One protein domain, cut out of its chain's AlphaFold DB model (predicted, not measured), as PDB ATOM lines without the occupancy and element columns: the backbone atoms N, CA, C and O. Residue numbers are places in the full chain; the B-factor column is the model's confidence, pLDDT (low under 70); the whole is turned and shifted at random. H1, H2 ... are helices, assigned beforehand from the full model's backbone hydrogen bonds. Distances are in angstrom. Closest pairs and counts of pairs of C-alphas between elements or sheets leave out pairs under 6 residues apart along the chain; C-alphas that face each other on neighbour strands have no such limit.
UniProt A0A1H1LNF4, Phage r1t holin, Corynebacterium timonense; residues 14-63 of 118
ATOM      1  N   ALA A  14     193.577 219.009 298.788       76.88
ATOM      2  CA  ALA A  14     194.658 219.870 298.321       76.88
ATOM      3  C   ALA A  14     194.963 220.996 299.322       76.88
ATOM      4  O   ALA A  14     196.119 221.179 299.695       76.88
ATOM      5  N   VAL A  15     193.938 221.692 299.827       85.38
ATOM      6  CA  VAL A  15     194.097 222.757 300.833       85.38
ATOM      7  C   VAL A  15     194.664 222.202 302.139       85.38
ATOM      8  O   VAL A  15     195.565 222.801 302.726       85.38
ATOM      9  N   LYS A  16     194.190 221.034 302.585       87.69
ATOM     10  CA  LYS A  16     194.721 220.379 303.785       87.69
ATOM     11  C   LYS A  16     196.192 219.998 303.613       87.69
ATOM     12  O   LYS A  16     196.984 220.247 304.517       87.69
ATOM     13  N   THR A  17     196.568 219.458 302.453       88.62
ATOM     14  CA  THR A  17     197.965 219.158 302.122       88.62
ATOM     15  C   THR A  17     198.812 220.424 302.091       88.62
ATOM     16  O   THR A  17     199.892 220.426 302.677       88.62
ATOM     17  N   PHE A  18     198.330 221.507 301.480       83.44
ATOM     18  CA  PHE A  18     199.024 222.794 301.462       83.44
ATOM     19  C   PHE A  18     199.302 223.300 302.881       83.44
ATOM     20  O   PHE A  18     200.443 223.583 303.231       83.44
ATOM     21  N   ALA A  19     198.273 223.343 303.731       88.12
ATOM     22  CA  ALA A  19     198.408 223.811 305.105       88.12
ATOM     23  C   ALA A  19     199.385 222.940 305.910       88.12
ATOM     24  O   ALA A  19     200.274 223.460 306.578       88.12
ATOM     25  N   GLN A  20     199.255 221.613 305.821       90.19
ATOM     26  CA  GLN A  20     200.121 220.685 306.550       90.19
ATOM     27  C   GLN A  20     201.580 220.754 306.082       90.19
ATOM     28  O   GLN A  20     202.485 220.744 306.912       90.19
ATOM     29  N   SER A  21     201.818 220.860 304.775       89.56
ATOM     30  CA  SER A  21     203.171 220.976 304.218       89.56
ATOM     31  C   SER A  21     203.815 222.325 304.535       89.56
ATOM     32  O   SER A  21     204.995 222.357 304.875       89.56
ATOM     33  N   LEU A  22     203.048 223.417 304.522       84.56
ATOM     34  CA  LEU A  22     203.538 224.735 304.924       84.56
ATOM     35  C   LEU A  22     203.905 224.771 306.413       84.56
ATOM     36  O   LEU A  22     204.974 225.257 306.764       84.56
ATOM     37  N   VAL A  23     203.065 224.206 307.286       88.62
ATOM     38  CA  VAL A  23     203.371 224.087 308.722       88.62
ATOM     39  C   VAL A  23     204.636 223.256 308.947       88.62
ATOM     40  O   VAL A  23     205.487 223.647 309.742       88.62
ATOM     41  N   ALA A  24     204.796 222.143 308.225       88.19
ATOM     42  CA  ALA A  24     206.001 221.323 308.303       88.19
ATOM     43  C   ALA A  24     207.254 222.090 307.845       88.19
ATOM     44  O   ALA A  24     208.273 222.052 308.532       88.19
ATOM     45  N   ALA A  25     207.168 222.830 306.733       85.19
ATOM     46  CA  ALA A  25     208.268 223.644 306.217       85.19
ATOM     47  C   ALA A  25     208.658 224.775 307.186       85.19
ATOM     48  O   ALA A  25     209.842 224.999 307.427       85.19
ATOM     49  N   ILE A  26     207.675 225.430 307.815       84.44
ATOM     50  CA  ILE A  26     207.915 226.425 308.873       84.44
ATOM     51  C   ILE A  26     208.606 225.780 310.082       84.44
ATOM     52  O   ILE A  26     209.527 226.372 310.640       84.44
ATOM     53  N   GLY A  27     208.215 224.557 310.460       83.69
ATOM     54  CA  GLY A  27     208.829 223.796 311.555       83.69
ATOM     55  C   GLY A  27     210.349 223.629 311.419       83.69
ATOM     56  O   GLY A  27     211.068 223.684 312.418       83.69
ATOM     57  N   VAL A  28     210.847 223.509 310.184       78.56
ATOM     58  CA  VAL A  28     212.285 223.426 309.876       78.56
ATOM     59  C   VAL A  28     213.005 224.761 310.128       78.56
ATOM     60  O   VAL A  28     214.162 224.764 310.540       78.56
ATOM     61  N   GLY A  29     212.325 225.896 309.939       67.88
ATOM     62  CA  GLY A  29     212.879 227.250 310.077       67.88
ATOM     63  C   GLY A  29     212.721 227.897 311.460       67.88
ATOM     64  O   GLY A  29     212.953 229.093 311.593       67.88
ATOM     65  N   THR A  30     212.336 227.153 312.499       71.31
ATOM     66  CA  THR A  30     211.948 227.692 313.828       71.31
ATOM     67  C   THR A  30     213.033 228.456 314.599       71.31
ATOM     68  O   THR A  30     212.742 229.036 315.644       71.31
ATOM     69  N   ALA A  31     214.270 228.493 314.101       74.69
ATOM     70  CA  ALA A  31     215.379 229.213 314.721       74.69
ATOM     71  C   ALA A  31     215.373 230.736 314.465       74.69
ATOM     72  O   ALA A  31     216.184 231.443 315.062       74.69
ATOM     73  N   VAL A  32     214.490 231.247 313.597       83.44
ATOM     74  CA  VAL A  32     214.427 232.670 313.213       83.44
ATOM     75  C   VAL A  32     213.004 233.230 313.358       83.44
ATOM     76  O   VAL A  32     212.033 232.467 313.320       83.44
ATOM     77  N   PRO A  33     212.837 234.552 313.560       84.75
ATOM     78  CA  PRO A  33     211.514 235.161 313.646       84.75
ATOM     79  C   PRO A  33     210.717 235.001 312.343       84.75
ATOM     80  O   PRO A  33     211.267 234.875 311.253       84.75
ATOM     81  N   VAL A  34     209.387 235.055 312.455       84.12
ATOM     82  CA  VAL A  34     208.441 234.704 311.376       84.12
ATOM     83  C   VAL A  34     208.651 235.500 310.076       84.12
ATOM     84  O   VAL A  34     208.410 234.980 308.989       84.12
ATOM     85  N   TRP A  35     209.114 236.748 310.147       87.94
ATOM     86  CA  TRP A  35     209.378 237.581 308.963       87.94
ATOM     87  C   TRP A  35     210.740 237.313 308.299       87.94
ATOM     88  O   TRP A  35     210.947 237.753 307.174       87.94
ATOM     89  N   GLU A  36     211.647 236.593 308.964       88.25
ATOM     90  CA  GLU A  36     212.958 236.176 308.434       88.25
ATOM     91  C   GLU A  36     212.927 234.766 307.829       88.25
ATOM     92  O   GLU A  36     213.930 234.288 307.301       88.25
ATOM     93  N   LEU A  37     211.775 234.093 307.878       86.69
ATOM     94  CA  LEU A  37     211.594 232.797 307.239       86.69
ATOM     95  C   LEU A  37     211.737 232.919 305.716       86.69
ATOM     96  O   LEU A  37     211.257 233.873 305.101       86.69
ATOM     97  N   GLY A  38     212.358 231.909 305.101       89.00
ATOM     98  CA  GLY A  38     212.471 231.763 303.648       89.00
ATOM     99  C   GLY A  38     211.123 231.450 302.999       89.00
ATOM    100  O   GLY A  38     210.894 230.332 302.539       89.00
ATOM    101  N   TRP A  39     210.215 232.429 302.974       89.06
ATOM    102  CA  TRP A  39     208.840 232.277 302.491       89.06
ATOM    103  C   TRP A  39     208.767 231.713 301.073       89.06
ATOM    104  O   TRP A  39     207.892 230.899 300.794       89.06
ATOM    105  N   GLU A  40     209.697 232.098 300.200       91.12
ATOM    106  CA  GLU A  40     209.775 231.589 298.827       91.12
ATOM    107  C   GLU A  40     209.981 230.071 298.788       91.12
ATOM    108  O   GLU A  40     209.250 229.358 298.100       91.12
ATOM    109  N   GLU A  41     210.924 229.560 299.579       87.88
ATOM    110  CA  GLU A  41     211.227 228.131 299.650       87.88
ATOM    111  C   GLU A  41     210.075 227.351 300.294       87.88
ATOM    112  O   GLU A  41     209.619 226.340 299.756       87.88
ATOM    113  N   MET A  42     209.530 227.855 301.406       87.19
ATOM    114  CA  MET A  42     208.441 227.200 302.139       87.19
ATOM    115  C   MET A  42     207.150 227.124 301.318       87.19
ATOM    116  O   MET A  42     206.507 226.073 301.260       87.19
ATOM    117  N   LEU A  43     206.783 228.220 300.648       88.56
ATOM    118  CA  LEU A  43     205.640 228.242 299.739       88.56
ATOM    119  C   LEU A  43     205.895 227.366 298.509       88.56
ATOM    120  O   LEU A  43     204.967 226.702 298.054       88.56
ATOM    121  N   GLY A  44     207.133 227.302 298.007       86.06
ATOM    122  CA  GLY A  44     207.522 226.414 296.910       86.06
ATOM    123  C   GLY A  44     207.351 224.930 297.250       86.06
ATOM    124  O   GLY A  44     206.757 224.172 296.473       86.06
ATOM    125  N   ILE A  45     207.791 224.513 298.440       87.12
ATOM    126  CA  ILE A  45     207.611 223.145 298.949       87.12
ATOM    127  C   ILE A  45     206.119 222.829 299.108       87.12
ATOM    128  O   ILE A  45     205.641 221.806 298.608       87.12
ATOM    129  N   ALA A  46     205.362 223.724 299.750       87.25
ATOM    130  CA  ALA A  46     203.933 223.533 299.975       87.25
ATOM    131  C   ALA A  46     203.136 223.482 298.659       87.25
ATOM    132  O   ALA A  46     202.252 222.638 298.485       87.25
ATOM    133  N   ALA A  47     203.480 224.332 297.689       81.12
ATOM    134  CA  ALA A  47     202.891 224.319 296.354       81.12
ATOM    135  C   ALA A  47     203.183 223.000 295.626       81.12
ATOM    136  O   ALA A  47     202.263 222.393 295.078       81.12
ATOM    137  N   THR A  48     204.421 222.503 295.684       83.94
ATOM    138  CA  THR A  48     204.799 221.221 295.070       83.94
ATOM    139  C   THR A  48     204.002 220.060 295.667       83.94
ATOM    140  O   THR A  48     203.417 219.266 294.928       83.94
ATOM    141  N   ALA A  49     203.887 219.994 296.997       86.00
ATOM    142  CA  ALA A  49     203.073 218.987 297.678       86.00
ATOM    143  C   ALA A  49     201.586 219.072 297.284       86.00
ATOM    144  O   ALA A  49     200.918 218.053 297.098       86.00
ATOM    145  N   THR A  50     201.072 220.288 297.106       82.62
ATOM    146  CA  THR A  50     199.686 220.531 296.682       82.62
ATOM    147  C   THR A  50     199.446 220.072 295.248       82.62
ATOM    148  O   THR A  50     198.454 219.395 294.985       82.62
ATOM    149  N   VAL A  51     200.365 220.376 294.327       82.31
ATOM    150  CA  VAL A  51     200.303 219.911 292.935       82.31
ATOM    151  C   VAL A  51     200.308 218.387 292.882       82.31
ATOM    152  O   VAL A  51     199.459 217.803 292.211       82.31
ATOM    153  N   LEU A  52     201.195 217.735 293.639       83.12
ATOM    154  CA  LEU A  52     201.212 216.275 293.750       83.12
ATOM    155  C   LEU A  52     199.872 215.734 294.269       83.12
ATOM    156  O   LEU A  52     199.331 214.806 293.679       83.12
ATOM    157  N   SER A  53     199.290 216.354 295.301       80.06
ATOM    158  CA  SER A  53     197.983 215.970 295.857       80.06
ATOM    159  C   SER A  53     196.856 216.052 294.819       80.06
ATOM    160  O   SER A  53     196.066 215.115 294.669       80.06
ATOM    161  N   VAL A  54     196.818 217.133 294.033       77.94
ATOM    162  CA  VAL A  54     195.844 217.307 292.944       77.94
ATOM    163  C   VAL A  54     196.053 216.260 291.851       77.94
ATOM    164  O   VAL A  54     195.089 215.617 291.433       77.94
ATOM    165  N   LEU A  55     197.295 216.035 291.417       75.81
ATOM    166  CA  LEU A  55     197.622 215.030 290.402       75.81
ATOM    167  C   LEU A  55     197.248 213.616 290.860       75.81
ATOM    168  O   LEU A  55     196.655 212.866 290.090       75.81
ATOM    169  N   THR A  56     197.512 213.264 292.119       76.81
ATOM    170  CA  THR A  56     197.080 211.989 292.705       76.81
ATOM    171  C   THR A  56     195.558 211.877 292.744       76.81
ATOM    172  O   THR A  56     195.022 210.814 292.439       76.81
ATOM    173  N   SER A  57     194.844 212.961 293.059       69.19
ATOM    174  CA  SER A  57     193.378 212.970 293.018       69.19
ATOM    175  C   SER A  57     192.851 212.711 291.606       69.19
ATOM    176  O   SER A  57     191.907 211.944 291.441       69.19
ATOM    177  N   ILE A  58     193.462 213.321 290.586       74.00
ATOM    178  CA  ILE A  58     193.101 213.113 289.178       74.00
ATOM    179  C   ILE A  58     193.423 211.677 288.744       74.00
ATOM    180  O   ILE A  58     192.579 211.018 288.141       74.00
ATOM    181  N   ALA A  59     194.603 211.159 289.096       70.94
ATOM    182  CA  ALA A  59     194.987 209.777 288.811       70.94
ATOM    183  C   ALA A  59     194.030 208.770 289.472       70.94
ATOM    184  O   ALA A  59     193.626 207.791 288.849       70.94
ATOM    185  N   SER A  60     193.605 209.042 290.709       61.81
ATOM    186  CA  SER A  60     192.634 208.220 291.432       61.81
ATOM    187  C   SER A  60     191.228 208.291 290.823       61.81
ATOM    188  O   SER A  60     190.503 207.299 290.863       61.81
ATOM    189  N   ALA A  61     190.857 209.416 290.202       60.31
ATOM    190  CA  ALA A  61     189.594 209.562 289.479       60.31
ATOM    191  C   ALA A  61     189.537 208.716 288.200       60.31
ATOM    192  O   ALA A  61     188.481 208.194 287.865       60.31
ATOM    193  N   GLY A  62     190.668 208.552 287.504       50.69
ATOM    194  CA  GLY A  62     190.766 207.698 286.313       50.69
ATOM    195  C   GLY A  62     190.645 206.197 286.609       50.69
ATOM    196  O   GLY A  62     190.362 205.425 285.701       50.69
ATOM    197  N   ALA A  63     190.828 205.794 287.869       51.81
ATOM    198  CA  ALA A  63     190.655 204.418 288.337       51.81
ATOM    199  C   ALA A  63     189.274 204.157 288.976       51.81
ATOM    200  O   ALA A  63     189.035 203.058 289.473       51.81
TER     201      ALA A  63
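This is residues 14 to 63 of the 118 residues of the protein "Phage r1t holin" of Corynebacterium timonense (UniProt A0A1H1LNF4). A helical hairpin of two unequal helices makes a rod: H1 runs out, a short link turns, and the longer H2 folds back beside it and sticks out past it with residues 58 to 62. The printed part has 50 residues with two named helices, H1 then H2, and no named strand; the class is all helix. It is loose, with a radius of gyration of the C-alphas of 13.1 A, and spans 45 by 15 by 13 A.

H1 is residues 14 to 28, 21.4 A long from C-alpha 14 at (194.658, 219.870, 298.321) to C-alpha 28 at (212.285, 223.426, 309.876). H2 is residues 39 to 62, 34.5 A long, ending at C-alpha 62 at (190.766, 207.698, 286.313).

H1 and H2 touch, the closest C-alphas being those of Ser 21 and Ala 46, 5.0 A apart. They form a helical hairpin and run opposite ways at a shallow tilt of 33 degrees, only just short of steep. In H1 and H2 every O i to N i+4 pair is within hydrogen-bond range.

The C-alphas farthest apart, those of Pro 33 and Ala 63, are 45.0 A apart. The printed part has no cut, and the link is short, 10 residues. Mean pLDDT of the printed part is 81.1; residues 29, 57 and 60 to 63 are under 70.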